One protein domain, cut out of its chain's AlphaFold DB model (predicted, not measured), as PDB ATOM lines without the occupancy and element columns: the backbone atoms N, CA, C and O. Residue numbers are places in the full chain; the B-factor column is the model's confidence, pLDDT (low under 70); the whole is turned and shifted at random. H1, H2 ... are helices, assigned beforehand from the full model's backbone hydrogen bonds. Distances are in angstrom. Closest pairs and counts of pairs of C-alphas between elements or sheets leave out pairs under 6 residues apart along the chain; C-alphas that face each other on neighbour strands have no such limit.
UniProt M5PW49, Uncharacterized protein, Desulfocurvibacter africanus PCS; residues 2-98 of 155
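This is residues 2 to 98 of the 155 residues of an uncharacterized protein of Desulfocurvibacter africanus PCS (UniProt M5PW49). What does this model look like? It is a long, loose rod of two helical lobes: H1 and H4 cross at one end with the short H5 and H6 near H1, and H2 and H3 pack together at the other end. Residues 24 to 26 and 57 to 61 join the lobes. What is it made of? The printed part has 97 residues, with six named helices in the order H1 to H6 and no named strand: class all helix, radius of gyration of the C-alphas 17.8 A, spans 57 by 26 by 20 A.

What does H1, residues 5 to 23, touch? It touches H4, residues 62 to 79, at a steep tilt of 47 degrees, opposite ways; the closest C-alphas, of Val 16 and Ala 69, are 5.4 A apart. How do H2, residues 27 to 41, and H3, residues 47 to 56, stand? They touch at a steep tilt of 54 degrees, opposite ways, with the closest C-alphas, of Ser 35 and Thr 50, 5.0 A apart. H2 and H4 are apart, and so are H1 and H3. Where are H5, residues 82 to 88, and H6, residues 93 to 98? They only just touch, only at the corner by their link, with 3 pairs of C-alphas within 8 A, the closest being Leu 88 and Asn 95 at 5.4 A. Each is close to H1 but not clearly touching it. Are the helix backbones complete? Every O i to N i+4 pair is within hydrogen-bond range in H2, H3, H4, H5 and H6, and 14 of 15 are in H1.

Where does H1 begin? C-alpha 5 is at (100.326, 93.907, 155.246), and H1 is 26.9 A long. How long are H2 and H4? From first to last C-alpha, H2 is 20.5 A and H4 is 25.8 A. Where does H6 end? C-alpha 98 is at (89.587, 114.782, 150.611).

How far does it reach? The two C-alphas farthest apart, of Thr 2 and Ala 44, are 57.7 A apart. Are there cuts or long links? The printed part has no cut, and the five links between helices are tight. Where is confidence low? Residues 25, 56 and 58 are under 70; the mean pLDDT of the printed part is 86.9.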
ATOM      1  N   THR A   2      90.437  90.800 154.948       76.12
ATOM      2  CA  THR A   2      91.500  91.573 155.622       76.12
ATOM      3  C   THR A   2      92.626  91.874 154.641       76.12
ATOM      4  O   THR A   2      93.132  90.951 153.996       76.12
ATOM      5  N   MET A   3      92.998  93.144 154.527       84.25
ATOM      6  CA  MET A   3      94.068  93.649 153.677       84.25
ATOM      7  C   MET A   3      95.408  92.999 154.033       84.25
ATOM      8  O   MET A   3      95.752  92.797 155.200       84.25
ATOM      9  N   ASN A   4      96.191  92.660 153.009       90.81
ATOM     10  CA  ASN A   4      97.539  92.135 153.193       90.81
ATOM     11  C   ASN A   4      98.465  93.244 153.744       90.81
ATOM     12  O   ASN A   4      98.436  94.359 153.219       90.81
ATOM     13  N   PRO A   5      99.336  92.958 154.733       88.81
ATOM     14  CA  PRO A   5     100.326  93.907 155.246       88.81
ATOM     15  C   PRO A   5     101.115  94.685 154.182       88.81
ATOM     16  O   PRO A   5     101.327  95.885 154.333       88.81
ATOM     17  N   ALA A   6     101.507  94.041 153.077       90.94
ATOM     18  CA  ALA A   6     102.251  94.715 152.010       90.94
ATOM     19  C   ALA A   6     101.420  95.794 151.284       90.94
ATOM     20  O   ALA A   6     101.948  96.845 150.910       90.94
ATOM     21  N   ASP A   7     100.119  95.551 151.101       91.25
ATOM     22  CA  ASP A   7      99.201  96.524 150.505       91.25
ATOM     23  C   ASP A   7      98.915  97.669 151.481       91.25
ATOM     24  O   ASP A   7      98.939  98.834 151.077       91.25
ATOM     25  N   ALA A   8      98.756  97.355 152.770       91.62
ATOM     26  CA  ALA A   8      98.598  98.354 153.819       91.62
ATOM     27  C   ALA A   8      99.800  99.314 153.868       91.62
ATOM     28  O   ALA A   8      99.622 100.532 153.873       91.62
ATOM     29  N   ASP A   9     101.024  98.784 153.820       94.25
ATOM     30  CA  ASP A   9     102.246  99.593 153.801       94.25
ATOM     31  C   ASP A   9     102.351 100.466 152.548       94.25
ATOM     32  O   ASP A   9     102.769 101.625 152.630       94.25
ATOM     33  N   ARG A  10     101.942  99.950 151.381       95.50
ATOM     34  CA  ARG A  10     101.903 100.738 150.142       95.50
ATOM     35  C   ARG A  10     100.936 101.914 150.267       95.50
ATOM     36  O   ARG A  10     101.289 103.028 149.892       95.50
ATOM     37  N   LEU A  11      99.737 101.681 150.796       95.75
ATOM     38  CA  LEU A  11      98.730 102.727 150.978       95.75
ATOM     39  C   LEU A  11      99.162 103.764 152.024       95.75
ATOM     40  O   LEU A  11      98.993 104.959 151.798       95.75
ATOM     41  N   ARG A  12      99.799 103.341 153.125       96.50
ATOM     42  CA  ARG A  12     100.392 104.264 154.109       96.50
ATOM     43  C   ARG A  12     101.425 105.186 153.469       96.50
ATOM     44  O   ARG A  12     101.351 106.397 153.662       96.50
ATOM     45  N   LYS A  13     102.351 104.624 152.685       95.75
ATOM     46  CA  LYS A  13     103.355 105.406 151.947       95.75
ATOM     47  C   LYS A  13     102.696 106.386 150.987       95.75
ATOM     48  O   LYS A  13     103.029 107.563 151.017       95.75
ATOM     49  N   HIS A  14     101.705 105.924 150.225       95.31
ATOM     50  CA  HIS A  14     100.959 106.777 149.307       95.31
ATOM     51  C   HIS A  14     100.306 107.973 150.018       95.31
ATOM     52  O   HIS A  14     100.419 109.104 149.553       95.31
ATOM     53  N   ILE A  15      99.666 107.747 151.169       96.25
ATOM     54  CA  ILE A  15      99.050 108.819 151.961       96.25
ATOM     55  C   ILE A  15     100.089 109.855 152.392       96.25
ATOM     56  O   ILE A  15      99.873 111.054 152.219       96.25
ATOM     57  N   VAL A  16     101.219 109.396 152.937       96.00
ATOM     58  CA  VAL A  16     102.305 110.278 153.382       96.00
ATOM     59  C   VAL A  16     102.867 111.080 152.208       96.00
ATOM     60  O   VAL A  16     103.017 112.295 152.322       96.00
ATOM     61  N   GLU A  17     103.106 110.439 151.064       94.19
ATOM     62  CA  GLU A  17     103.593 111.095 149.846       94.19
ATOM     63  C   GLU A  17     102.639 112.192 149.359       94.19
ATOM     64  O   GLU A  17     103.086 113.308 149.095       94.19
ATOM     65  N   VAL A  18     101.331 111.914 149.287       93.69
ATOM     66  CA  VAL A  18     100.325 112.897 148.845       93.69
ATOM     67  C   VAL A  18     100.268 114.102 149.782       93.69
ATOM     68  O   VAL A  18     100.156 115.238 149.311       93.69
ATOM     69  N   ILE A  19     100.358 113.869 151.096       93.62
ATOM     70  CA  ILE A  19     100.373 114.941 152.095       93.62
ATOM     71  C   ILE A  19     101.624 115.797 151.917       93.62
ATOM     72  O   ILE A  19     101.504 117.002 151.703       93.62
ATOM     73  N   LEU A  20     102.816 115.192 151.947       91.12
ATOM     74  CA  LEU A  20     104.088 115.916 151.846       91.12
ATOM     75  C   LEU A  20     104.234 116.664 150.515       91.12
ATOM     76  O   LEU A  20     104.749 117.783 150.488       91.12
ATOM     77  N   GLU A  21     103.714 116.098 149.423       88.94
ATOM     78  CA  GLU A  21     103.643 116.772 148.125       88.94
ATOM     79  C   GLU A  21     102.919 118.126 148.204       88.94
ATOM     80  O   GLU A  21     103.315 119.061 147.506       88.94
ATOM     81  N   HIS A  22     101.909 118.258 149.067       84.38
ATOM     82  CA  HIS A  22     101.120 119.484 149.200       84.38
ATOM     83  C   HIS A  22     101.576 120.396 150.338       84.38
ATOM     84  O   HIS A  22     101.468 121.612 150.205       84.38
ATOM     85  N   VAL A  23     102.074 119.845 151.449       79.50
ATOM     86  CA  VAL A  23     102.311 120.637 152.670       79.50
ATOM     87  C   VAL A  23     103.767 121.031 152.899       79.50
ATOM     88  O   VAL A  23     104.013 121.920 153.712       79.50
ATOM     89  N   SER A  24     104.740 120.402 152.224       73.06
ATOM     90  CA  SER A  24     106.161 120.599 152.557       73.06
ATOM     91  C   SER A  24     107.102 120.866 151.376       73.06
ATOM     92  O   SER A  24     108.317 120.784 151.546       73.06
ATOM     93  N   ARG A  25     106.581 121.123 150.169       69.44
ATOM     94  CA  ARG A  25     107.381 121.003 148.936       69.44
ATOM     95  C   ARG A  25     108.015 122.297 148.425       69.44
ATOM     96  O   ARG A  25     109.096 122.238 147.849       69.44
ATOM     97  N   ASP A  26     107.354 123.438 148.601       79.50
ATOM     98  CA  ASP A  26     107.746 124.679 147.929       79.50
ATOM     99  C   ASP A  26     107.859 125.848 148.913       79.50
ATOM    100  O   ASP A  26     106.881 126.496 149.284       79.50
ATOM    101  N   GLU A  27     109.094 126.105 149.344       79.56
ATOM    102  CA  GLU A  27     109.419 127.204 150.254       79.56
ATOM    103  C   GLU A  27     109.160 128.580 149.613       79.56
ATOM    104  O   GLU A  27     108.840 129.528 150.325       79.56
ATOM    105  N   ALA A  28     109.248 128.708 148.283       83.56
ATOM    106  CA  ALA A  28     108.949 129.966 147.600       83.56
ATOM    107  C   ALA A  28     107.442 130.248 147.623       83.56
ATOM    108  O   ALA A  28     107.032 131.322 148.061       83.56
ATOM    109  N   ARG A  29     106.616 129.253 147.276       82.44
ATOM    110  CA  ARG A  29     105.149 129.362 147.382       82.44
ATOM    111  C   ARG A  29     104.683 129.549 148.818       82.44
ATOM    112  O   ARG A  29     103.712 130.254 149.068       82.44
ATOM    113  N   ARG A  30     105.379 128.948 149.785       84.31
ATOM    114  CA  ARG A  30     105.125 129.193 151.206       84.31
ATOM    115  C   ARG A  30     105.372 130.655 151.574       84.31
ATOM    116  O   ARG A  30     104.548 131.241 152.268       84.31
ATOM    117  N   ARG A  31     106.492 131.240 151.141       85.31
ATOM    118  CA  ARG A  31     106.797 132.657 151.402       85.31
ATOM    119  C   ARG A  31     105.779 133.583 150.753       85.31
ATOM    120  O   ARG A  31     105.340 134.524 151.402       85.31
ATOM    121  N   GLU A  32     105.374 133.285 149.523       85.75
ATOM    122  CA  GLU A  32     104.301 134.001 148.827       85.75
ATOM    123  C   GLU A  32     103.000 133.966 149.644       85.75
ATOM    124  O   GLU A  32     102.488 135.015 150.025       85.75
ATOM    125  N   ALA A  33     102.549 132.772 150.043       85.12
ATOM    126  CA  ALA A  33     101.344 132.602 150.855       85.12
ATOM    127  C   ALA A  33     101.427 133.311 152.222       85.12
ATOM    128  O   ALA A  33     100.440 133.874 152.694       85.12
ATOM    129  N   LEU A  34     102.599 133.306 152.869       83.19
ATOM    130  CA  LEU A  34     102.825 134.040 154.118       83.19
ATOM    131  C   LEU A  34     102.734 135.555 153.907       83.19
ATOM    132  O   LEU A  34     102.130 136.244 154.724       83.19
ATOM    133  N   SER A  35     103.299 136.069 152.814       85.50
ATOM    134  CA  SER A  35     103.234 137.491 152.471       85.50
ATOM    135  C   SER A  35     101.792 137.935 152.219       85.50
ATOM    136  O   SER A  35     101.365 138.949 152.769       85.50
ATOM    137  N   GLU A  36     101.020 137.158 151.454       85.19
ATOM    138  CA  GLU A  36      99.593 137.412 151.213       85.19
ATOM    139  C   GLU A  36      98.785 137.385 152.515       85.19
ATOM    140  O   GLU A  36      98.002 138.295 152.794       85.19
ATOM    141  N   PHE A  37      99.018 136.373 153.356       79.38
ATOM    142  CA  PHE A  37      98.373 136.263 154.661       79.38
ATOM    143  C   PHE A  37      98.666 137.479 155.548       79.38
ATOM    144  O   PHE A  37      97.749 138.024 156.168       79.38
ATOM    145  N   PHE A  38      99.919 137.939 155.601       78.75
ATOM    146  CA  PHE A  38     100.280 139.139 156.355       78.75
ATOM    147  C   PHE A  38      99.657 140.404 155.769       78.75
ATOM    148  O   PHE A  38      99.190 141.231 156.542       78.75
ATOM    149  N   GLY A  39      99.558 140.535 154.445       79.88
ATOM    150  CA  GLY A  39      98.864 141.664 153.815       79.88
ATOM    151  C   GLY A  39      97.385 141.749 154.202       79.88
ATOM    152  O   GLY A  39      96.862 142.834 154.443       79.88
ATOM    153  N   VAL A  40      96.714 140.600 154.341       83.06
ATOM    154  CA  VAL A  40      95.306 140.543 154.770       83.06
ATOM    155  C   VAL A  40      95.151 140.768 156.278       83.06
ATOM    156  O   VAL A  40      94.221 141.445 156.714       83.06
ATOM    157  N   THR A  41      96.036 140.193 157.095       72.50
ATOM    158  CA  THR A  41      95.912 140.223 158.564       72.50
ATOM    159  C   THR A  41      96.517 141.464 159.217       72.50
ATOM    160  O   THR A  41      96.108 141.830 160.319       72.50
ATOM    161  N   LEU A  42      97.451 142.137 158.541       75.00
ATOM    162  CA  LEU A  42      98.153 143.330 159.007       75.00
ATOM    163  C   LEU A  42      97.976 144.481 157.998       75.00
ATOM    164  O   LEU A  42      98.937 144.892 157.353       75.00
ATOM    165  N   PRO A  43      96.774 145.072 157.889       72.50
ATOM    166  CA  PRO A  43      96.458 146.076 156.864       72.50
ATOM    167  C   PRO A  43      97.255 147.391 156.977       72.50
ATOM    168  O   PRO A  43      97.177 148.235 156.091       72.50
ATOM    169  N   ALA A  44      97.995 147.597 158.073       74.25
ATOM    170  CA  ALA A  44      98.863 148.758 158.287       74.25
ATOM    171  C   ALA A  44     100.320 148.535 157.827       74.25
ATOM    172  O   ALA A  44     101.153 149.424 158.003       74.25
ATOM    173  N   VAL A  45     100.635 147.348 157.303       73.94
ATOM    174  CA  VAL A  45     101.972 146.930 156.870       73.94
ATOM    175  C   VAL A  45     102.016 146.956 155.343       73.94
ATOM    176  O   VAL A  45     101.102 146.452 154.696       73.94
ATOM    177  N   ASP A  46     103.053 147.563 154.767       80.81
ATOM    178  CA  ASP A  46     103.205 147.640 153.309       80.81
ATOM    179  C   ASP A  46     103.722 146.323 152.693       80.81
ATOM    180  O   ASP A  46     104.230 145.438 153.390       80.81
ATOM    181  N   ASP A  47     103.613 146.181 151.369       80.25
ATOM    182  CA  ASP A  47     104.002 144.958 150.650       80.25
ATOM    183  C   ASP A  47     105.482 144.582 150.847       80.25
ATOM    184  O   ASP A  47     105.838 143.404 150.911       80.25
ATOM    185  N   ALA A  48     106.371 145.570 150.983       82.00
ATOM    186  CA  ALA A  48     107.791 145.310 151.214       82.00
ATOM    187  C   ALA A  48     108.035 144.762 152.628       82.00
ATOM    188  O   ALA A  48     108.915 143.924 152.844       82.00
ATOM    189  N   GLN A  49     107.262 145.221 153.608       75.88
ATOM    190  CA  GLN A  49     107.308 144.738 154.980       75.88
ATOM    191  C   GLN A  49     106.662 143.353 155.125       75.88
ATOM    192  O   GLN A  49     107.212 142.532 155.859       75.88
ATOM    193  N   THR A  50     105.566 143.041 154.420       78.31
ATOM    194  CA  THR A  50     104.959 141.693 154.450       78.31
ATOM    195  C   THR A  50     105.888 140.635 153.853       78.31
ATOM    196  O   THR A  50     106.050 139.568 154.450       78.31
ATOM    197  N   GLN A  51     106.596 140.959 152.764       81.69
ATOM    198  CA  GLN A  51     107.630 140.091 152.191       81.69
ATOM    199  C   GLN A  51     108.775 139.850 153.175       81.69
ATOM    200  O   GLN A  51     109.154 138.702 153.414       81.69
ATOM    201  N   ARG A  52     109.284 140.913 153.814       78.06
ATOM    202  CA  ARG A  52     110.314 140.772 154.854       78.06
ATOM    203  C   ARG A  52     109.827 139.882 155.987       78.06
ATOM    204  O   ARG A  52     110.558 138.983 156.371       78.06
ATOM    205  N   LEU A  53     108.608 140.088 156.495       73.44
ATOM    206  CA  LEU A  53     108.019 139.254 157.550       73.44
ATOM    207  C   LEU A  53     107.937 137.777 157.142       73.44
ATOM    208  O   LEU A  53     108.270 136.913 157.955       73.44
ATOM    209  N   ALA A  54     107.557 137.480 155.896       79.00
ATOM    210  CA  ALA A  54     107.524 136.119 155.363       79.00
ATOM    211  C   ALA A  54     108.912 135.452 155.349       79.00
ATOM    212  O   ALA A  54     109.018 134.269 155.673       79.00
ATOM    213  N   GLU A  55     109.982 136.203 155.062       78.62
ATOM    214  CA  GLU A  55     111.370 135.716 155.155       78.62
ATOM    215  C   GLU A  55     111.816 135.420 156.597       78.62
ATOM    216  O   GLU A  55     112.739 134.630 156.810       78.62
ATOM    217  N   LEU A  56     111.176 136.035 157.602       68.94
ATOM    218  CA  LEU A  56     111.530 135.825 159.010       68.94
ATOM    219  C   LEU A  56     110.941 134.540 159.583       68.94
ATOM    220  O   LEU A  56     111.442 134.038 160.594       68.94
ATOM    221  N   VAL A  57     109.867 134.024 158.980       70.44
ATOM    222  CA  VAL A  57     109.243 132.787 159.439       70.44
ATOM    223  C   VAL A  57     110.211 131.634 159.158       70.44
ATOM    224  O   VAL A  57     110.604 131.452 158.003       70.44
ATOM    225  N   PRO A  58     110.591 130.828 160.172       68.69
ATOM    226  CA  PRO A  58     111.525 129.725 159.981       68.69
ATOM    227  C   PRO A  58     111.095 128.808 158.833       68.69
ATOM    228  O   PRO A  58     109.888 128.677 158.596       68.69
ATOM    229  N   PRO A  59     112.052 128.173 158.135       72.06
ATOM    230  CA  PRO A  59     111.731 127.243 157.063       72.06
ATOM    231  C   PRO A  59     110.897 126.079 157.596       72.06
ATOM    232  O   PRO A  59     110.855 125.809 158.803       72.06
ATOM    233  N   LEU A  60     110.256 125.365 156.677       72.31
ATOM    234  CA  LEU A  60     109.612 124.098 157.005       72.31
ATOM    235  C   LEU A  60     110.605 123.162 157.709       72.31
ATOM    236  O   LEU A  60     111.797 123.162 157.407       72.31
ATOM    237  N   LEU A  61     110.101 122.356 158.643       81.88
ATOM    238  CA  LEU A  61     110.867 121.328 159.350       81.88
ATOM    239  C   LEU A  61     110.460 119.961 158.781       81.88
ATOM    240  O   LEU A  61     109.539 119.350 159.329       81.88
ATOM    241  N   PRO A  62     111.081 119.463 157.688       83.00
ATOM    242  CA  PRO A  62     110.545 118.329 156.925       83.00
ATOM    243  C   PRO A  62     110.358 117.078 157.783       83.00
ATOM    244  O   PRO A  62     109.353 116.389 157.660       83.00
ATOM    245  N   VAL A  63     111.271 116.862 158.735       85.81
ATOM    246  CA  VAL A  63     111.223 115.757 159.702       85.81
ATOM    247  C   VAL A  63     109.946 115.785 160.551       85.81
ATOM    248  O   VAL A  63     109.367 114.736 160.830       85.81
ATOM    249  N   LEU A  64     109.471 116.969 160.959       89.75
ATOM    250  CA  LEU A  64     108.233 117.089 161.733       89.75
ATOM    251  C   LEU A  64     106.998 116.845 160.866       89.75
ATOM    252  O   LEU A  64     106.097 116.124 161.287       89.75
ATOM    253  N   TYR A  65     106.973 117.382 159.647       90.00
ATOM    254  CA  TYR A  65     105.867 117.149 158.715       90.00
ATOM    255  C   TYR A  65     105.750 115.670 158.335       90.00
ATOM    256  O   TYR A  65     104.648 115.121 158.347       90.00
ATOM    257  N   GLU A  66     106.874 114.997 158.084       93.06
ATOM    258  CA  GLU A  66     106.910 113.554 157.843       93.06
ATOM    259  C   GLU A  66     106.403 112.775 159.060       93.06
ATOM    260  O   GLU A  66     105.564 111.880 158.921       93.06
ATOM    261  N   LYS A  67     106.843 113.142 160.269       95.06
ATOM    262  CA  LYS A  67     106.347 112.535 161.508       95.06
ATOM    263  C   LYS A  67     104.828 112.679 161.629       95.06
ATOM    264  O   LYS A  67     104.143 111.690 161.883       95.06
ATOM    265  N   TRP A  68     104.287 113.880 161.442       96.44
ATOM    266  CA  TRP A  68     102.853 114.131 161.596       96.44
ATOM    267  C   TRP A  68     102.018 113.444 160.513       96.44
ATOM    268  O   TRP A  68     100.967 112.888 160.828       96.44
ATOM    269  N   ALA A  69     102.502 113.395 159.269       96.44
ATOM    270  CA  ALA A  69     101.866 112.632 158.197       96.44
ATOM    271  C   ALA A  69     101.825 111.125 158.518       96.44
ATOM    272  O   ALA A  69     100.802 110.473 158.314       96.44
ATOM    273  N   ASN A  70     102.895 110.574 159.101       97.25
ATOM    274  CA  ASN A  70     102.922 109.181 159.550       97.25
ATOM    275  C   ASN A  70     101.975 108.924 160.734       97.25
ATOM    276  O   ASN A  70     101.295 107.895 160.768       97.25
ATOM    277  N   MET A  71     101.885 109.853 161.691       97.75
ATOM    278  CA  MET A  71     100.919 109.769 162.795       97.75
ATOM    279  C   MET A  71      99.480 109.776 162.278       97.75
ATOM    280  O   MET A  71      98.660 108.975 162.730       97.75
ATOM    281  N   PHE A  72      99.192 110.634 161.300       97.94
ATOM    282  CA  PHE A  72      97.908 110.664 160.618       97.94
ATOM    283  C   PHE A  72      97.608 109.338 159.914       97.94
ATOM    284  O   PHE A  72      96.572 108.732 160.180       97.94
ATOM    285  N   ALA A  73      98.521 108.840 159.073       97.25
ATOM    286  CA  ALA A  73      98.334 107.577 158.361       97.25
ATOM    287  C   ALA A  73      98.130 106.407 159.338       97.25
ATOM    288  O   ALA A  73      97.274 105.551 159.124       97.25
ATOM    289  N   SER A  74      98.871 106.383 160.447       96.81
ATOM    290  CA  SER A  74      98.678 105.414 161.536       96.81
ATOM    291  C   SER A  74      97.251 105.472 162.066       96.81
ATOM    292  O   SER A  74      96.541 104.467 162.034       96.81
ATOM    293  N   ARG A  75      96.796 106.673 162.435       96.19
ATOM    294  CA  ARG A  75      95.469 106.880 163.007       96.19
ATOM    295  C   ARG A  75      94.333 106.574 162.035       96.19
ATOM    296  O   ARG A  75      93.303 106.054 162.460       96.19
ATOM    297  N   LEU A  76      94.512 106.871 160.751       96.06
ATOM    298  CA  LEU A  76      93.516 106.597 159.719       96.06
ATOM    299  C   LEU A  76      93.220 105.093 159.640       96.06
ATOM    300  O   LEU A  76      92.067 104.693 159.732       96.06
ATOM    301  N   PHE A  77      94.257 104.254 159.600       95.56
ATOM    302  CA  PHE A  77      94.107 102.792 159.562       95.56
ATOM    303  C   PHE A  77      93.573 102.187 160.863       95.56
ATOM    304  O   PHE A  77      92.993 101.109 160.841       95.56
ATOM    305  N   GLU A  78      93.766 102.851 162.002       95.19
ATOM    306  CA  GLU A  78      93.177 102.409 163.273       95.19
ATOM    307  C   GLU A  78      91.667 102.664 163.350       95.19
ATOM    308  O   GLU A  78      90.986 102.051 164.171       95.19
ATOM    309  N   THR A  79      91.151 103.622 162.577       94.31
ATOM    310  CA  THR A  79      89.804 104.179 162.791       94.31
ATOM    311  C   THR A  79      88.879 104.072 161.589       94.31
ATOM    312  O   THR A  79      87.666 104.176 161.760       94.31
ATOM    313  N   VAL A  80      89.421 103.842 160.395       94.94
ATOM    314  CA  VAL A  80      88.669 103.780 159.142       94.94
ATOM    315  C   VAL A  80      88.723 102.357 158.575       94.94
ATOM    316  O   VAL A  80      89.798 101.759 158.548       94.94
ATOM    317  N   PRO A  81      87.589 101.796 158.113       94.88
ATOM    318  CA  PRO A  81      87.570 100.509 157.423       94.88
ATOM    319  C   PRO A  81      88.499 100.480 156.203       94.88
ATOM    320  O   PRO A  81      88.552 101.438 155.433       94.88
ATOM    321  N   GLU A  82      89.173  99.351 155.989       93.19
ATOM    322  CA  GLU A  82      90.188  99.184 154.936       93.19
ATOM    323  C   GLU A  82      89.655  99.519 153.534       93.19
ATOM    324  O   GLU A  82      90.306 100.249 152.792       93.19
ATOM    325  N   GLU A  83      88.430  99.094 153.211       92.94
ATOM    326  CA  GLU A  83      87.774  99.369 151.920       92.94
ATOM    327  C   GLU A  83      87.635 100.880 151.645       92.94
ATOM    328  O   GLU A  83      87.836 101.341 150.522       92.94
ATOM    329  N   GLN A  84      87.363 101.681 152.681       94.06
ATOM    330  CA  GLN A  84      87.255 103.138 152.548       94.06
ATOM    331  C   GLN A  84      88.626 103.799 152.380       94.06
ATOM    332  O   GLN A  84      88.742 104.813 151.694       94.06
ATOM    333  N   ILE A  85      89.671 103.232 152.990       94.94
ATOM    334  CA  ILE A  85      91.049 103.706 152.821       94.94
ATOM    335  C   ILE A  85      91.522 103.424 151.394       94.94
ATOM    336  O   ILE A  85      92.109 104.303 150.762       94.94
ATOM    337  N   GLU A  86      91.238 102.232 150.868       94.06
ATOM    338  CA  GLU A  86      91.517 101.879 149.477       94.06
ATOM    339  C   GLU A  86      90.814 102.833 148.508       94.06
ATOM    340  O   GLU A  86      91.459 103.373 147.606       94.06
ATOM    341  N   ASP A  87      89.521 103.089 148.720       93.19
ATOM    342  CA  ASP A  87      88.739 104.025 147.910       93.19
ATOM    343  C   ASP A  87      89.295 105.452 147.976       93.19
ATOM    344  O   ASP A  87      89.436 106.099 146.935       93.19
ATOM    345  N   LEU A  88      89.673 105.927 149.169       93.31
ATOM    346  CA  LEU A  88      90.284 107.243 149.373       93.31
ATOM    347  C   LEU A  88      91.648 107.365 148.680       93.31
ATOM    348  O   LEU A  88      92.003 108.443 148.210       93.31
ATOM    349  N   CYS A  89      92.403 106.272 148.582       93.75
ATOM    350  CA  CYS A  89      93.720 106.244 147.947       93.75
ATOM    351  C   CYS A  89      93.674 105.992 146.433       93.75
ATOM    352  O   CYS A  89      94.724 105.946 145.787       93.75
ATOM    353  N   ARG A  90      92.490 105.824 145.826       92.38
ATOM    354  CA  ARG A  90      92.391 105.749 144.360       92.38
ATOM    355  C   ARG A  90      92.796 107.070 143.715       92.38
ATOM    356  O   ARG A  90      92.653 108.146 144.296       92.38
ATOM    357  N   SER A  91      93.269 106.985 142.474       81.38
ATOM    358  CA  SER A  91      93.663 108.154 141.698       81.38
ATOM    359  C   SER A  91      92.483 109.105 141.471       81.38
ATOM    360  O   SER A  91      91.386 108.708 141.086       81.38
ATOM    361  N   GLY A  92      92.729 110.393 141.692       90.50
ATOM    362  CA  GLY A  92      91.768 111.454 141.418       90.50
ATOM    363  C   GLY A  92      92.023 112.678 142.284       90.50
ATOM    364  O   GLY A  92      92.416 112.562 143.443       90.50
ATOM    365  N   GLU A  93      91.791 113.865 141.734       90.25
ATOM    366  CA  GLU A  93      91.983 115.120 142.473       90.25
ATOM    367  C   GLU A  93      91.048 115.224 143.680       90.25
ATOM    368  O   GLU A  93      91.473 115.641 144.752       90.25
ATOM    369  N   LYS A  94      89.798 114.763 143.545       93.00
ATOM    370  CA  LYS A  94      88.815 114.760 144.642       93.00
ATOM    371  C   LYS A  94      89.269 113.919 145.831       93.00
ATOM    372  O   LYS A  94      89.093 114.328 146.975       93.00
ATOM    373  N   ASN A  95      89.875 112.772 145.555       94.19
ATOM    374  CA  ASN A  95      90.393 111.870 146.573       94.19
ATOM    375  C   ASN A  95      91.585 112.494 147.302       94.19
ATOM    376  O   ASN A  95      91.604 112.528 148.529       94.19
ATOM    377  N   ARG A  96      92.520 113.096 146.552       93.00
ATOM    378  CA  ARG A  96      93.651 113.840 147.131       93.00
ATOM    379  C   ARG A  96      93.181 115.016 147.984       93.00
ATOM    380  O   ARG A  96      93.629 115.156 149.114       93.00
ATOM    381  N   ALA A  97      92.250 115.825 147.480       92.81
ATOM    382  CA  ALA A  97      91.689 116.952 148.221       92.81
ATOM    383  C   ALA A  97      90.980 116.493 149.505       92.81
ATOM    384  O   ALA A  97      91.174 117.088 150.561       92.81
ATOM    385  N   THR A  98      90.215 115.399 149.434       95.12
ATOM    386  CA  THR A  98      89.587 114.782 150.611       95.12
ATOM    387  C   THR A  98      90.638 114.328 151.622       95.12
ATOM    388  O   THR A  98      90.517 114.638 152.803       95.12
TER     389      THR A  98